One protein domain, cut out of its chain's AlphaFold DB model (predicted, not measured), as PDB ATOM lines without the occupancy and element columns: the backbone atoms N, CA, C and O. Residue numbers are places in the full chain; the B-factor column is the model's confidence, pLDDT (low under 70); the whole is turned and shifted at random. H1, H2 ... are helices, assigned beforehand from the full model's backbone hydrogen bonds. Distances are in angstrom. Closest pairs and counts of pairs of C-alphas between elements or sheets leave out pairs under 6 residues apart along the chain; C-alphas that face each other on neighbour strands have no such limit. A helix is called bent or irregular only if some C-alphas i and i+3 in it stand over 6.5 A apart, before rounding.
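AT A GLANCE: This is residues 407 to 508 of the 532 residues of an uncharacterized protein of Deinococcus sp. UR1 (UniProt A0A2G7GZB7). A long bent helix, H3, runs through the middle of an elongated, all-helix body, with H1 and H2 following each other end to end along one side of it and the long helix H5 along the opposite side. The short helix H4 folds back on arm H3b at one end of the body. The printed part has 102 residues with five named helices in the order H1, H2, H3, H4, H5 and no named strand. The whole is loose, with a radius of gyration of the C-alphas of 16.6 A, and its outline is a rod spanning 59 by 28 by 16 A.

HOW THE PARTS SIT: The hub is H3, residues 430 to 461, which touches four other helices. By its hydrogen bonds it was assigned as one helix, but it is bent: C-alphas 442 and 445 are 7.0 A apart, and its arms H3a, residues 430 to 442, and H3b, residues 445 to 461, stand at a steep tilt of 40 degrees. H3a touches H5, residues 481 to 506, opposite ways at a shallow tilt of 24 degrees; their closest C-alphas, those of Gly 438 and Ala 492, are 3.9 A apart. H3a also touches H2, residues 415 to 425, at a shallow tilt of 10 degrees; this is a helical hairpin, with the closest C-alphas, those of Leu 418 and Met 436, 6.4 A apart. H3b touches H1, residues 407 to 413, opposite ways at a steep tilt of 45 degrees, closest at the C-alphas of Ala 408 and Gly 450, 4.0 A. H3b and H4, residues 465 to 473, touch as a helical hairpin at a shallow tilt of 20 degrees, closest at the C-alphas of Gly 456 and Arg 468, 4.2 A. H1 and H2 meet only through their link. H2 and H5 are apart. Every O i to N i+4 pair is within hydrogen-bond range in H1, H2, H3a, H3b and H5; in H4 1 of 5 is, beside 5 of 6 O i to N i+3 pairs.

IN THESE COORDINATES: H3a measures 18.4 A from first to last C-alpha and H3b 23.6 A. H5 is 37.0 A long and ends with C-alpha 506 at (-10.338, -7.516, 27.403). H2 measures 15.7 A and H4 13.9 A. H1, 9.5 A long, begins with C-alpha 407 at (-45.557, -19.888, 33.121).

THE WHOLE: The two C-alphas farthest apart, those of Gly 463 and Gly 508, are 59.5 A from each other. The printed part has no cut. The links H1 to H2, H2 to H3 and H3 to H4 are tight, and that from H4 to H5, with 7 residues, is short. The mean pLDDT of the printed part is 90.8, and no printed residue is under 70.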
ATOM      1  N   PHE A 407     -46.431 -20.822  32.410       95.31
ATOM      2  CA  PHE A 407     -45.557 -19.888  33.121       95.31
ATOM      3  C   PHE A 407     -44.732 -20.566  34.219       95.31
ATOM      4  O   PHE A 407     -43.586 -20.175  34.421       95.31
ATOM      5  N   ALA A 408     -45.244 -21.603  34.886       95.69
ATOM      6  CA  ALA A 408     -44.460 -22.399  35.831       95.69
ATOM      7  C   ALA A 408     -43.292 -23.121  35.134       95.69
ATOM      8  O   ALA A 408     -42.165 -23.094  35.630       95.69
ATOM      9  N   LEU A 409     -43.537 -23.703  33.953       97.25
ATOM     10  CA  LEU A 409     -42.489 -24.299  33.124       97.25
ATOM     11  C   LEU A 409     -41.459 -23.248  32.694       97.25
ATOM     12  O   LEU A 409     -40.260 -23.465  32.849       97.25
ATOM     13  N   LEU A 410     -41.918 -22.094  32.199       96.75
ATOM     14  CA  LEU A 410     -41.042 -20.993  31.800       96.75
ATOM     15  C   LEU A 410     -40.204 -20.477  32.973       96.75
ATOM     16  O   LEU A 410     -39.009 -20.257  32.801       96.75
ATOM     17  N   ALA A 411     -40.784 -20.359  34.170       95.81
ATOM     18  CA  ALA A 411     -40.049 -20.006  35.379       95.81
ATOM     19  C   ALA A 411     -38.950 -21.030  35.690       95.81
ATOM     20  O   ALA A 411     -37.823 -20.629  35.967       95.81
ATOM     21  N   GLY A 412     -39.218 -22.332  35.564       95.12
ATOM     22  CA  GLY A 412     -38.176 -23.358  35.676       95.12
ATOM     23  C   GLY A 412     -37.069 -23.194  34.626       95.12
ATOM     24  O   GLY A 412     -35.883 -23.238  34.950       95.12
ATOM     25  N   LEU A 413     -37.452 -22.920  33.376       95.81
ATOM     26  CA  LEU A 413     -36.514 -22.717  32.269       95.81
ATOM     27  C   LEU A 413     -35.643 -21.466  32.426       95.81
ATOM     28  O   LEU A 413     -34.541 -21.450  31.883       95.81
ATOM     29  N   THR A 414     -36.060 -20.456  33.202       95.19
ATOM     30  CA  THR A 414     -35.219 -19.270  33.461       95.19
ATOM     31  C   THR A 414     -33.896 -19.593  34.159       95.19
ATOM     32  O   THR A 414     -32.923 -18.854  34.008       95.19
ATOM     33  N   VAL A 415     -33.823 -20.714  34.883       92.81
ATOM     34  CA  VAL A 415     -32.608 -21.151  35.585       92.81
ATOM     35  C   VAL A 415     -31.565 -21.696  34.608       92.81
ATOM     36  O   VAL A 415     -30.367 -21.513  34.822       92.81
ATOM     37  N   LEU A 416     -31.999 -22.327  33.513       94.44
ATOM     38  CA  LEU A 416     -31.119 -22.995  32.556       94.44
ATOM     39  C   LEU A 416     -30.073 -22.061  31.918       94.44
ATOM     40  O   LEU A 416     -28.887 -22.388  31.997       94.44
ATOM     41  N   PRO A 417     -30.428 -20.900  31.329       92.56
ATOM     42  CA  PRO A 417     -29.429 -20.024  30.728       92.56
ATOM     43  C   PRO A 417     -28.477 -19.428  31.775       92.56
ATOM     44  O   PRO A 417     -27.298 -19.247  31.484       92.56
ATOM     45  N   LEU A 418     -28.938 -19.189  33.009       92.56
ATOM     46  CA  LEU A 418     -28.084 -18.717  34.105       92.56
ATOM     47  C   LEU A 418     -27.084 -19.790  34.547       92.56
ATOM     48  O   LEU A 418     -25.909 -19.496  34.762       92.56
ATOM     49  N   TYR A 419     -27.540 -21.040  34.638       93.44
ATOM     50  CA  TYR A 419     -26.699 -22.189  34.950       93.44
ATOM     51  C   TYR A 419     -25.634 -22.418  33.871       93.44
ATOM     52  O   TYR A 419     -24.452 -22.514  34.197       93.44
ATOM     53  N   LEU A 420     -26.033 -22.443  32.595       93.12
ATOM     54  CA  LEU A 420     -25.114 -22.637  31.470       93.12
ATOM     55  C   LEU A 420     -24.083 -21.508  31.387       93.12
ATOM     56  O   LEU A 420     -22.905 -21.776  31.177       93.12
ATOM     57  N   LEU A 421     -24.496 -20.259  31.621       89.25
ATOM     58  CA  LEU A 421     -23.579 -19.120  31.641       89.25
ATOM     59  C   LEU A 421     -22.568 -19.220  32.797       89.25
ATOM     60  O   LEU A 421     -21.384 -18.939  32.610       89.25
ATOM     61  N   ASN A 422     -23.013 -19.653  33.983       91.56
ATOM     62  CA  ASN A 422     -22.132 -19.873  35.132       91.56
ATOM     63  C   ASN A 422     -21.148 -21.027  34.895       91.56
ATOM     64  O   ASN A 422     -19.994 -20.935  35.306       91.56
ATOM     65  N   LEU A 423     -21.587 -22.090  34.221       91.50
ATOM     66  CA  LEU A 423     -20.751 -23.242  33.889       91.50
ATOM     67  C   LEU A 423     -19.723 -22.916  32.797       91.50
ATOM     68  O   LEU A 423     -18.568 -23.309  32.920       91.50
ATOM     69  N   ALA A 424     -20.122 -22.173  31.761       88.00
ATOM     70  CA  ALA A 424     -19.260 -21.844  30.628       88.00
ATOM     71  C   ALA A 424     -18.133 -20.864  30.989       88.00
ATOM     72  O   ALA A 424     -17.005 -21.032  30.533       88.00
ATOM     73  N   PHE A 425     -18.421 -19.842  31.801       84.19
ATOM     74  CA  PHE A 425     -17.480 -18.734  32.025       84.19
ATOM     75  C   PHE A 425     -17.007 -18.587  33.477       84.19
ATOM     76  O   PHE A 425     -16.039 -17.869  33.742       84.19
ATOM     77  N   GLY A 426     -17.651 -19.282  34.418       76.25
ATOM     78  CA  GLY A 426     -17.331 -19.227  35.840       76.25
ATOM     79  C   GLY A 426     -17.641 -17.876  36.502       76.25
ATOM     80  O   GLY A 426     -17.677 -16.811  35.887       76.25
ATOM     81  N   GLY A 427     -17.814 -17.888  37.824       77.12
ATOM     82  CA  GLY A 427     -18.120 -16.684  38.610       77.12
ATOM     83  C   GLY A 427     -16.925 -15.767  38.918       77.12
ATOM     84  O   GLY A 427     -17.054 -14.885  39.763       77.12
ATOM     85  N   ARG A 428     -15.744 -15.972  38.317       84.00
ATOM     86  CA  ARG A 428     -14.511 -15.236  38.683       84.00
ATOM     87  C   ARG A 428     -14.343 -13.899  37.960       84.00
ATOM     88  O   ARG A 428     -13.765 -12.983  38.539       84.00
ATOM     89  N   ASN A 429     -14.838 -13.766  36.731       89.25
ATOM     90  CA  ASN A 429     -14.713 -12.532  35.950       89.25
ATOM     91  C   ASN A 429     -15.885 -11.578  36.248       89.25
ATOM     92  O   ASN A 429     -17.053 -11.952  36.140       89.25
ATOM     93  N   VAL A 430     -15.569 -10.331  36.608       91.88
ATOM     94  CA  VAL A 430     -16.551  -9.287  36.949       91.88
ATOM     95  C   VAL A 430     -17.496  -8.982  35.781       91.88
ATOM     96  O   VAL A 430     -18.689  -8.780  36.006       91.88
ATOM     97  N   TYR A 431     -17.006  -9.011  34.542       92.56
ATOM     98  CA  TYR A 431     -17.804  -8.722  33.351       92.56
ATOM     99  C   TYR A 431     -18.811  -9.833  33.046       92.56
ATOM    100  O   TYR A 431     -19.983  -9.554  32.794       92.56
ATOM    101  N   TRP A 432     -18.403 -11.097  33.193       93.12
ATOM    102  CA  TRP A 432     -19.316 -12.239  33.077       93.12
ATOM    103  C   TRP A 432     -20.371 -12.255  34.185       93.12
ATOM    104  O   TRP A 432     -21.540 -12.529  33.916       93.12
ATOM    105  N   ARG A 433     -20.005 -11.871  35.416       92.75
ATOM    106  CA  ARG A 433     -20.976 -11.683  36.507       92.75
ATOM    107  C   ARG A 433     -21.980 -10.572  36.211       92.75
ATOM    108  O   ARG A 433     -23.141 -10.710  36.581       92.75
ATOM    109  N   ALA A 434     -21.555  -9.490  35.562       93.00
ATOM    110  CA  ALA A 434     -22.457  -8.411  35.177       93.00
ATOM    111  C   ALA A 434     -23.455  -8.868  34.103       93.00
ATOM    112  O   ALA A 434     -24.653  -8.656  34.270       93.00
ATOM    113  N   ILE A 435     -23.002  -9.589  33.072       94.50
ATOM    114  CA  ILE A 435     -23.893 -10.185  32.058       94.50
ATOM    115  C   ILE A 435     -24.874 -11.161  32.714       94.50
ATOM    116  O   ILE A 435     -26.073 -11.093  32.454       94.50
ATOM    117  N   MET A 436     -24.389 -12.017  33.618       94.12
ATOM    118  CA  MET A 436     -25.229 -12.947  34.375       94.12
ATOM    119  C   MET A 436     -26.275 -12.217  35.224       94.12
ATOM    120  O   MET A 436     -27.441 -12.600  35.214       94.12
ATOM    121  N   GLY A 437     -25.884 -11.149  35.923       95.12
ATOM    122  CA  GLY A 437     -26.800 -10.321  36.706       95.12
ATOM    123  C   GLY A 437     -27.847  -9.621  35.839       95.12
ATOM    124  O   GLY A 437     -29.024  -9.603  36.191       95.12
ATOM    125  N   GLY A 438     -27.445  -9.099  34.679       95.50
ATOM    126  CA  GLY A 438     -28.365  -8.488  33.724       95.50
ATOM    127  C   GLY A 438     -29.357  -9.494  33.140       95.50
ATOM    128  O   GLY A 438     -30.555  -9.225  33.096       95.50
ATOM    129  N   LEU A 439     -28.890 -10.692  32.782       95.56
ATOM    130  CA  LEU A 439     -29.756 -11.773  32.317       95.56
ATOM    131  C   LEU A 439     -30.723 -12.242  33.414       95.56
ATOM    132  O   LEU A 439     -31.903 -12.447  33.138       95.56
ATOM    133  N   ALA A 440     -30.261 -12.350  34.662       95.56
ATOM    134  CA  ALA A 440     -31.114 -12.703  35.795       95.56
ATOM    135  C   ALA A 440     -32.231 -11.669  36.008       95.56
ATOM    136  O   ALA A 440     -33.381 -12.047  36.210       95.56
ATOM    137  N   LEU A 441     -31.921 -10.373  35.894       95.81
ATOM    138  CA  LEU A 441     -32.916  -9.299  35.977       95.81
ATOM    139  C   LEU A 441     -33.937  -9.348  34.834       95.81
ATOM    140  O   LEU A 441     -35.118  -9.120  35.083       95.81
ATOM    141  N   LEU A 442     -33.516  -9.680  33.608       95.25
ATOM    142  CA  LEU A 442     -34.438  -9.865  32.476       95.25
ATOM    143  C   LEU A 442     -35.372 -11.057  32.681       95.25
ATOM    144  O   LEU A 442     -36.534 -11.004  32.286       95.25
ATOM    145  N   MET A 443     -34.869 -12.130  33.290       95.62
ATOM    146  CA  MET A 443     -35.642 -13.344  33.544       95.62
ATOM    147  C   MET A 443     -36.529 -13.248  34.793       95.62
ATOM    148  O   MET A 443     -37.500 -13.995  34.913       95.62
ATOM    149  N   LEU A 444     -36.237 -12.323  35.709       94.06
ATOM    150  CA  LEU A 444     -36.937 -12.191  36.985       94.06
ATOM    151  C   LEU A 444     -38.463 -12.009  36.839       94.06
ATOM    152  O   LEU A 444     -39.189 -12.732  37.516       94.06
ATOM    153  N   PRO A 445     -39.002 -11.139  35.959       93.50
ATOM    154  CA  PRO A 445     -40.451 -11.008  35.783       93.50
ATOM    155  C   PRO A 445     -41.123 -12.314  35.361       93.50
ATOM    156  O   PRO A 445     -42.187 -12.653  35.874       93.50
ATOM    157  N   LEU A 446     -40.476 -13.062  34.463       94.06
ATOM    158  CA  LEU A 446     -40.970 -14.347  33.981       94.06
ATOM    159  C   LEU A 446     -40.953 -15.404  35.094       94.06
ATOM    160  O   LEU A 446     -41.922 -16.142  35.266       94.06
ATOM    161  N   PHE A 447     -39.880 -15.428  35.888       95.00
ATOM    162  CA  PHE A 447     -39.761 -16.291  37.059       95.00
ATOM    163  C   PHE A 447     -40.850 -16.001  38.102       95.00
ATOM    164  O   PHE A 447     -41.523 -16.920  38.567       95.00
ATOM    165  N   LEU A 448     -41.063 -14.724  38.441       94.12
ATOM    166  CA  LEU A 448     -42.071 -14.307  39.419       94.12
ATOM    167  C   LEU A 448     -43.496 -14.599  38.933       94.12
ATOM    168  O   LEU A 448     -44.324 -15.035  39.731       94.12
ATOM    169  N   GLU A 449     -43.780 -14.407  37.641       93.88
ATOM    170  CA  GLU A 449     -45.075 -14.755  37.046       93.88
ATOM    171  C   GLU A 449     -45.380 -16.251  37.190       93.88
ATOM    172  O   GLU A 449     -46.481 -16.610  37.610       93.88
ATOM    173  N   GLY A 450     -44.412 -17.124  36.897       93.56
ATOM    174  CA  GLY A 450     -44.599 -18.568  37.036       93.56
ATOM    175  C   GLY A 450     -44.710 -19.028  38.483       93.56
ATOM    176  O   GLY A 450     -45.641 -19.758  38.821       93.56
ATOM    177  N   LEU A 451     -43.806 -18.569  39.352       94.94
ATOM    178  CA  LEU A 451     -43.796 -18.952  40.762       94.94
ATOM    179  C   LEU A 451     -45.069 -18.478  41.470       94.94
ATOM    180  O   LEU A 451     -45.847 -19.290  41.970       94.94
ATOM    181  N   PHE A 452     -45.327 -17.172  41.487       93.62
ATOM    182  CA  PHE A 452     -46.485 -16.638  42.199       93.62
ATOM    183  C   PHE A 452     -47.803 -16.919  41.481       93.62
ATOM    184  O   PHE A 452     -48.844 -16.998  42.133       93.62
ATOM    185  N   GLY A 453     -47.783 -17.140  40.165       91.62
ATOM    186  CA  GLY A 453     -48.949 -17.635  39.450       91.62
ATOM    187  C   GLY A 453     -49.343 -19.050  39.862       91.62
ATOM    188  O   GLY A 453     -50.530 -19.306  40.055       91.62
ATOM    189  N   LEU A 454     -48.366 -19.935  40.071       93.69
ATOM    190  CA  LEU A 454     -48.603 -21.292  40.556       93.69
ATOM    191  C   LEU A 454     -49.074 -21.308  42.015       93.69
ATOM    192  O   LEU A 454     -50.089 -21.935  42.319       93.69
ATOM    193  N   LEU A 455     -48.391 -20.585  42.910       92.69
ATOM    194  CA  LEU A 455     -48.815 -20.482  44.313       92.69
ATOM    195  C   LEU A 455     -50.214 -19.864  44.438       92.69
ATOM    196  O   LEU A 455     -51.029 -20.337  45.227       92.69
ATOM    197  N   GLY A 456     -50.509 -18.852  43.622       90.75
ATOM    198  CA  GLY A 456     -51.826 -18.238  43.526       90.75
ATOM    199  C   GLY A 456     -52.926 -19.204  43.101       90.75
ATOM    200  O   GLY A 456     -53.986 -19.250  43.724       90.75
ATOM    201  N   ALA A 457     -52.656 -20.017  42.075       90.69
ATOM    202  CA  ALA A 457     -53.583 -21.040  41.601       90.69
ATOM    203  C   ALA A 457     -53.856 -22.112  42.663       90.69
ATOM    204  O   ALA A 457     -55.009 -22.497  42.861       90.69
ATOM    205  N   PHE A 458     -52.832 -22.540  43.408       92.19
ATOM    206  CA  PHE A 458     -53.024 -23.413  44.566       92.19
ATOM    207  C   PHE A 458     -53.832 -22.734  45.674       92.19
ATOM    208  O   PHE A 458     -54.698 -23.364  46.274       92.19
ATOM    209  N   GLY A 459     -53.606 -21.444  45.920       88.88
ATOM    210  CA  GLY A 459     -54.417 -20.669  46.854       88.88
ATOM    211  C   GLY A 459     -55.899 -20.641  46.479       88.88
ATOM    212  O   GLY A 459     -56.753 -20.720  47.359       88.88
ATOM    213  N   ASP A 460     -56.216 -20.545  45.188       88.25
ATOM    214  CA  ASP A 460     -57.595 -20.584  44.693       88.25
ATOM    215  C   ASP A 460     -58.195 -21.993  44.786       88.25
ATOM    216  O   ASP A 460     -59.333 -22.151  45.218       88.25
ATOM    217  N   LEU A 461     -57.401 -23.023  44.477       89.56
ATOM    218  CA  LEU A 461     -57.817 -24.423  44.572       89.56
ATOM    219  C   LEU A 461     -58.127 -24.852  46.015       89.56
ATOM    220  O   LEU A 461     -59.113 -25.543  46.252       89.56
ATOM    221  N   PHE A 462     -57.301 -24.437  46.977       89.56
ATOM    222  CA  PHE A 462     -57.429 -24.816  48.389       89.56
ATOM    223  C   PHE A 462     -58.174 -23.778  49.242       89.56
ATOM    224  O   PHE A 462     -58.265 -23.927  50.459       89.56
ATOM    225  N   GLY A 463     -58.672 -22.692  48.642       85.31
ATOM    226  CA  GLY A 463     -59.359 -21.609  49.354       85.31
ATOM    227  C   GLY A 463     -58.455 -20.729  50.234       85.31
ATOM    228  O   GLY A 463     -58.944 -19.820  50.910       85.31
ATOM    229  N   ALA A 464     -57.135 -20.923  50.206       88.06
ATOM    230  CA  ALA A 464     -56.174 -20.178  51.013       88.06
ATOM    231  C   ALA A 464     -55.975 -18.742  50.488       88.06
ATOM    232  O   ALA A 464     -55.180 -18.484  49.583       88.06
ATOM    233  N   ALA A 465     -56.672 -17.783  51.107       84.56
ATOM    234  CA  ALA A 465     -56.553 -16.349  50.824       84.56
ATOM    235  C   ALA A 465     -55.105 -15.801  50.788       84.56
ATOM    236  O   ALA A 465     -54.786 -15.077  49.844       84.56
ATOM    237  N   PRO A 466     -54.192 -16.139  51.726       86.56
ATOM    238  CA  PRO A 466     -52.829 -15.605  51.670       86.56
ATOM    239  C   PRO A 466     -52.049 -16.089  50.444       86.56
ATOM    240  O   PRO A 466     -51.282 -15.314  49.881       86.56
ATOM    241  N   LEU A 467     -52.261 -17.335  50.000       86.31
ATOM    242  CA  LEU A 467     -51.618 -17.854  48.793       86.31
ATOM    243  C   LEU A 467     -52.190 -17.202  47.535       86.31
ATOM    244  O   LEU A 467     -51.422 -16.866  46.639       86.31
ATOM    245  N   ARG A 468     -53.510 -16.964  47.489       86.19
ATOM    246  CA  ARG A 468     -54.144 -16.221  46.387       86.19
ATOM    247  C   ARG A 468     -53.509 -14.849  46.216       86.19
ATOM    248  O   ARG A 468     -53.081 -14.523  45.122       86.19
ATOM    249  N   ASN A 469     -53.335 -14.106  47.307       86.88
ATOM    250  CA  ASN A 469     -52.768 -12.756  47.275       86.88
ATOM    251  C   ASN A 469     -51.341 -12.684  46.711       86.88
ATOM    252  O   ASN A 469     -50.915 -11.606  46.300       86.88
ATOM    253  N   LEU A 470     -50.606 -13.800  46.651       87.25
ATOM    254  CA  LEU A 470     -49.286 -13.834  46.019       87.25
ATOM    255  C   LEU A 470     -49.357 -13.514  44.525       87.25
ATOM    256  O   LEU A 470     -48.398 -12.958  43.999       87.25
ATOM    257  N   THR A 471     -50.486 -13.758  43.849       86.81
ATOM    258  CA  THR A 471     -50.655 -13.334  42.451       86.81
ATOM    259  C   THR A 471     -50.506 -11.836  42.266       86.81
ATOM    260  O   THR A 471     -50.099 -11.409  41.191       86.81
ATOM    261  N   ASN A 472     -50.797 -11.039  43.298       85.94
ATOM    262  CA  ASN A 472     -50.636  -9.597  43.217       85.94
ATOM    263  C   ASN A 472     -49.168  -9.211  43.085       85.94
ATOM    264  O   ASN A 472     -48.923  -8.163  42.515       85.94
ATOM    265  N   LEU A 473     -48.219 -10.037  43.547       84.88
ATOM    266  CA  LEU A 473     -46.773  -9.811  43.427       84.88
ATOM    267  C   LEU A 473     -46.232 -10.075  42.017       84.88
ATOM    268  O   LEU A 473     -45.047  -9.838  41.765       84.88
ATOM    269  N   THR A 474     -47.056 -10.585  41.096       85.06
ATOM    270  CA  THR A 474     -46.610 -10.732  39.716       85.06
ATOM    271  C   THR A 474     -46.529  -9.372  39.036       85.06
ATOM    272  O   THR A 474     -47.374  -8.490  39.210       85.06
ATOM    273  N   LEU A 475     -45.512  -9.208  38.191       82.25
ATOM    274  CA  LEU A 475     -45.304  -7.961  37.460       82.25
ATOM    275  C   LEU A 475     -46.268  -7.785  36.266       82.25
ATOM    276  O   LEU A 475     -46.135  -6.841  35.496       82.25
ATOM    277  N   SER A 476     -47.246  -8.680  36.100       80.19
ATOM    278  CA  SER A 476     -48.216  -8.641  34.998       80.19
ATOM    279  C   SER A 476     -49.573  -8.035  35.373       80.19
ATOM    280  O   SER A 476     -50.407  -7.846  34.492       80.19
ATOM    281  N   GLN A 477     -49.829  -7.768  36.659       77.62
ATOM    282  CA  GLN A 477     -51.180  -7.464  37.159       77.62
ATOM    283  C   GLN A 477     -51.347  -6.106  37.835       77.62
ATOM    284  O   GLN A 477     -52.445  -5.553  37.819       77.62
ATOM    285  N   GLY A 478     -50.286  -5.555  38.420       77.38
ATOM    286  CA  GLY A 478     -50.353  -4.281  39.131       77.38
ATOM    287  C   GLY A 478     -50.015  -3.083  38.247       77.38
ATOM    288  O   GLY A 478     -49.064  -3.128  37.473       77.38
ATOM    289  N   ALA A 479     -50.693  -1.951  38.449       76.19
ATOM    290  CA  ALA A 479     -50.263  -0.670  37.870       76.19
ATOM    291  C   ALA A 479     -48.835  -0.287  38.312       76.19
ATOM    292  O   ALA A 479     -48.070   0.314  37.563       76.19
ATOM    293  N   TYR A 480     -48.452  -0.703  39.521       77.81
ATOM    294  CA  TYR A 480     -47.106  -0.530  40.061       77.81
ATOM    295  C   TYR A 480     -46.058  -1.422  39.373       77.81
ATOM    296  O   TYR A 480     -44.858  -1.200  39.528       77.81
ATOM    297  N   ALA A 481     -46.480  -2.439  38.620       85.31
ATOM    298  CA  ALA A 481     -45.561  -3.392  38.028       85.31
ATOM    299  C   ALA A 481     -44.810  -2.825  36.825       85.31
ATOM    300  O   ALA A 481     -43.640  -3.143  36.644       85.31
ATOM    301  N   LEU A 482     -45.444  -1.952  36.039       86.81
ATOM    302  CA  LEU A 482     -44.825  -1.326  34.872       86.81
ATOM    303  C   LEU A 482     -43.573  -0.502  35.231       86.81
ATOM    304  O   LEU A 482     -42.531  -0.748  34.622       86.81
ATOM    305  N   PRO A 483     -43.592   0.414  36.225       90.44
ATOM    306  CA  PRO A 483     -42.377   1.127  36.615       90.44
ATOM    307  C   PRO A 483     -41.314   0.196  37.211       90.44
ATOM    308  O   PRO A 483     -40.133   0.377  36.928       90.44
ATOM    309  N   ILE A 484     -41.697  -0.837  37.973       89.31
ATOM    310  CA  ILE A 484     -40.733  -1.829  38.481       89.31
ATOM    311  C   ILE A 484     -40.089  -2.593  37.323       89.31
ATOM    312  O   ILE A 484     -38.872  -2.753  37.290       89.31
ATOM    313  N   TRP A 485     -40.882  -3.034  36.351       90.75
ATOM    314  CA  TRP A 485     -40.387  -3.753  35.186       90.75
ATOM    315  C   TRP A 485     -39.462  -2.879  34.332       90.75
ATOM    316  O   TRP A 485     -38.404  -3.344  33.915       90.75
ATOM    317  N   ALA A 486     -39.791  -1.594  34.165       92.50
ATOM    318  CA  ALA A 486     -38.923  -0.626  33.502       92.50
ATOM    319  C   ALA A 486     -37.583  -0.446  34.239       92.50
ATOM    320  O   ALA A 486     -36.533  -0.436  33.600       92.50
ATOM    321  N   LEU A 487     -37.594  -0.366  35.575       95.31
ATOM    322  CA  LEU A 487     -36.373  -0.284  36.385       95.31
ATOM    323  C   LEU A 487     -35.520  -1.556  36.276       95.31
ATOM    324  O   LEU A 487     -34.303  -1.460  36.128       95.31
ATOM    325  N   LEU A 488     -36.147  -2.736  36.304       94.81
ATOM    326  CA  LEU A 488     -35.460  -4.014  36.093       94.81
ATOM    327  C   LEU A 488     -34.824  -4.076  34.701       94.81
ATOM    328  O   LEU A 488     -33.664  -4.463  34.579       94.81
ATOM    329  N   GLY A 489     -35.552  -3.643  33.668       96.31
ATOM    330  CA  GLY A 489     -35.048  -3.552  32.301       96.31
ATOM    331  C   GLY A 489     -33.870  -2.585  32.178       96.31
ATOM    332  O   GLY A 489     -32.836  -2.948  31.624       96.31
ATOM    333  N   ALA A 490     -33.972  -1.387  32.756       96.69
ATOM    334  CA  ALA A 490     -32.891  -0.402  32.752       96.69
ATOM    335  C   ALA A 490     -31.634  -0.918  33.475       96.69
ATOM    336  O   ALA A 490     -30.525  -0.802  32.952       96.69
ATOM    337  N   ALA A 491     -31.800  -1.547  34.642       96.69
ATOM    338  CA  ALA A 491     -30.700  -2.163  35.380       96.69
ATOM    339  C   ALA A 491     -30.064  -3.324  34.596       96.69
ATOM    340  O   ALA A 491     -28.839  -3.439  34.544       96.69
ATOM    341  N   ALA A 492     -30.880  -4.151  33.939       97.25
ATOM    342  CA  ALA A 492     -30.399  -5.237  33.099       97.25
ATOM    343  C   ALA A 492     -29.600  -4.741  31.890       97.25
ATOM    344  O   ALA A 492     -28.534  -5.282  31.588       97.25
ATOM    345  N   ILE A 493     -30.081  -3.692  31.222       97.56
ATOM    346  CA  ILE A 493     -29.373  -3.038  30.117       97.56
ATOM    347  C   ILE A 493     -28.044  -2.473  30.618       97.56
ATOM    348  O   ILE A 493     -27.010  -2.724  30.009       97.56
ATOM    349  N   GLY A 494     -28.037  -1.776  31.759       97.19
ATOM    350  CA  GLY A 494     -26.813  -1.224  32.343       97.19
ATOM    351  C   GLY A 494     -25.768  -2.297  32.663       97.19
ATOM    352  O   GLY A 494     -24.596  -2.148  32.319       97.19
ATOM    353  N   LEU A 495     -26.191  -3.409  33.270       96.62
ATOM    354  CA  LEU A 495     -25.303  -4.520  33.622       96.62
ATOM    355  C   LEU A 495     -24.785  -5.286  32.403       96.62
ATOM    356  O   LEU A 495     -23.595  -5.600  32.344       96.62
ATOM    357  N   THR A 496     -25.647  -5.570  31.424       96.44
ATOM    358  CA  THR A 496     -25.214  -6.241  30.190       96.44
ATOM    359  C   THR A 496     -24.301  -5.337  29.367       96.44
ATOM    360  O   THR A 496     -23.252  -5.800  28.931       96.44
ATOM    361  N   ALA A 497     -24.607  -4.042  29.235       96.19
ATOM    362  CA  ALA A 497     -23.742  -3.078  28.557       96.19
ATOM    363  C   ALA A 497     -22.366  -2.964  29.232       96.19
ATOM    364  O   ALA A 497     -21.345  -3.014  28.549       96.19
ATOM    365  N   PHE A 498     -22.322  -2.871  30.566       95.06
ATOM    366  CA  PHE A 498     -21.069  -2.858  31.323       95.06
ATOM    367  C   PHE A 498     -20.260  -4.146  31.117       95.06
ATOM    368  O   PHE A 498     -19.062  -4.091  30.846       95.06
ATOM    369  N   GLY A 499     -20.912  -5.308  31.210       94.06
ATOM    370  CA  GLY A 499     -20.252  -6.595  31.030       94.06
ATOM    371  C   GLY A 499     -19.728  -6.807  29.608       94.06
ATOM    372  O   GLY A 499     -18.558  -7.137  29.434       94.06
ATOM    373  N   PHE A 500     -20.537  -6.548  28.578       94.94
ATOM    374  CA  PHE A 500     -20.092  -6.667  27.185       94.94
ATOM    375  C   PHE A 500     -18.984  -5.678  26.846       94.94
ATOM    376  O   PHE A 500     -18.009  -6.057  26.202       94.94
ATOM    377  N   ARG A 501     -19.078  -4.433  27.327       92.81
ATOM    378  CA  ARG A 501     -18.012  -3.446  27.143       92.81
ATOM    379  C   ARG A 501     -16.691  -3.933  27.738       92.81
ATOM    380  O   ARG A 501     -15.674  -3.880  27.056       92.81
ATOM    381  N   GLY A 502     -16.713  -4.433  28.972       91.12
ATOM    382  CA  GLY A 502     -15.512  -4.948  29.623       91.12
ATOM    383  C   GLY A 502     -14.897  -6.151  28.909       91.12
ATOM    384  O   GLY A 502     -13.675  -6.260  28.838       91.12
ATOM    385  N   LEU A 503     -15.719  -7.021  28.308       89.56
ATOM    386  CA  LEU A 503     -15.225  -8.096  27.442       89.56
ATOM    387  C   LEU A 503     -14.582  -7.546  26.163       89.56
ATOM    388  O   LEU A 503     -13.491  -7.974  25.803       89.56
ATOM    389  N   CYS A 504     -15.205  -6.571  25.499       91.00
ATOM    390  CA  CYS A 504     -14.623  -5.937  24.314       91.00
ATOM    391  C   CYS A 504     -13.277  -5.254  24.614       91.00
ATOM    392  O   CYS A 504     -12.381  -5.295  23.776       91.00
ATOM    393  N   GLU A 505     -13.113  -4.666  25.800       88.50
ATOM    394  CA  GLU A 505     -11.834  -4.111  26.259       88.50
ATOM    395  C   GLU A 505     -10.804  -5.228  26.548       88.50
ATOM    396  O   GLU A 505      -9.651  -5.114  26.138       88.50
ATOM    397  N   GLN A 506     -11.211  -6.348  27.167       86.00
ATOM    398  CA  GLN A 506     -10.338  -7.516  27.403       86.00
ATOM    399  C   GLN A 506      -9.836  -8.170  26.108       86.00
ATOM    400  O   GLN A 506      -8.693  -8.621  26.059       86.00
ATOM    401  N   PHE A 507     -10.671  -8.212  25.071       85.25
ATOM    402  CA  PHE A 507     -10.321  -8.774  23.763       85.25
ATOM    403  C   PHE A 507      -9.708  -7.748  22.794       85.25
ATOM    404  O   PHE A 507      -9.471  -8.077  21.635       85.25
ATOM    405  N   GLY A 508      -9.452  -6.510  23.236       82.56
ATOM    406  CA  GLY A 508      -8.833  -5.474  22.402       82.56
ATOM    407  C   GLY A 508      -9.709  -4.971  21.245       82.56
ATOM    408  O   GLY A 508      -9.203  -4.339  20.324       82.56
TER     409      GLY A 508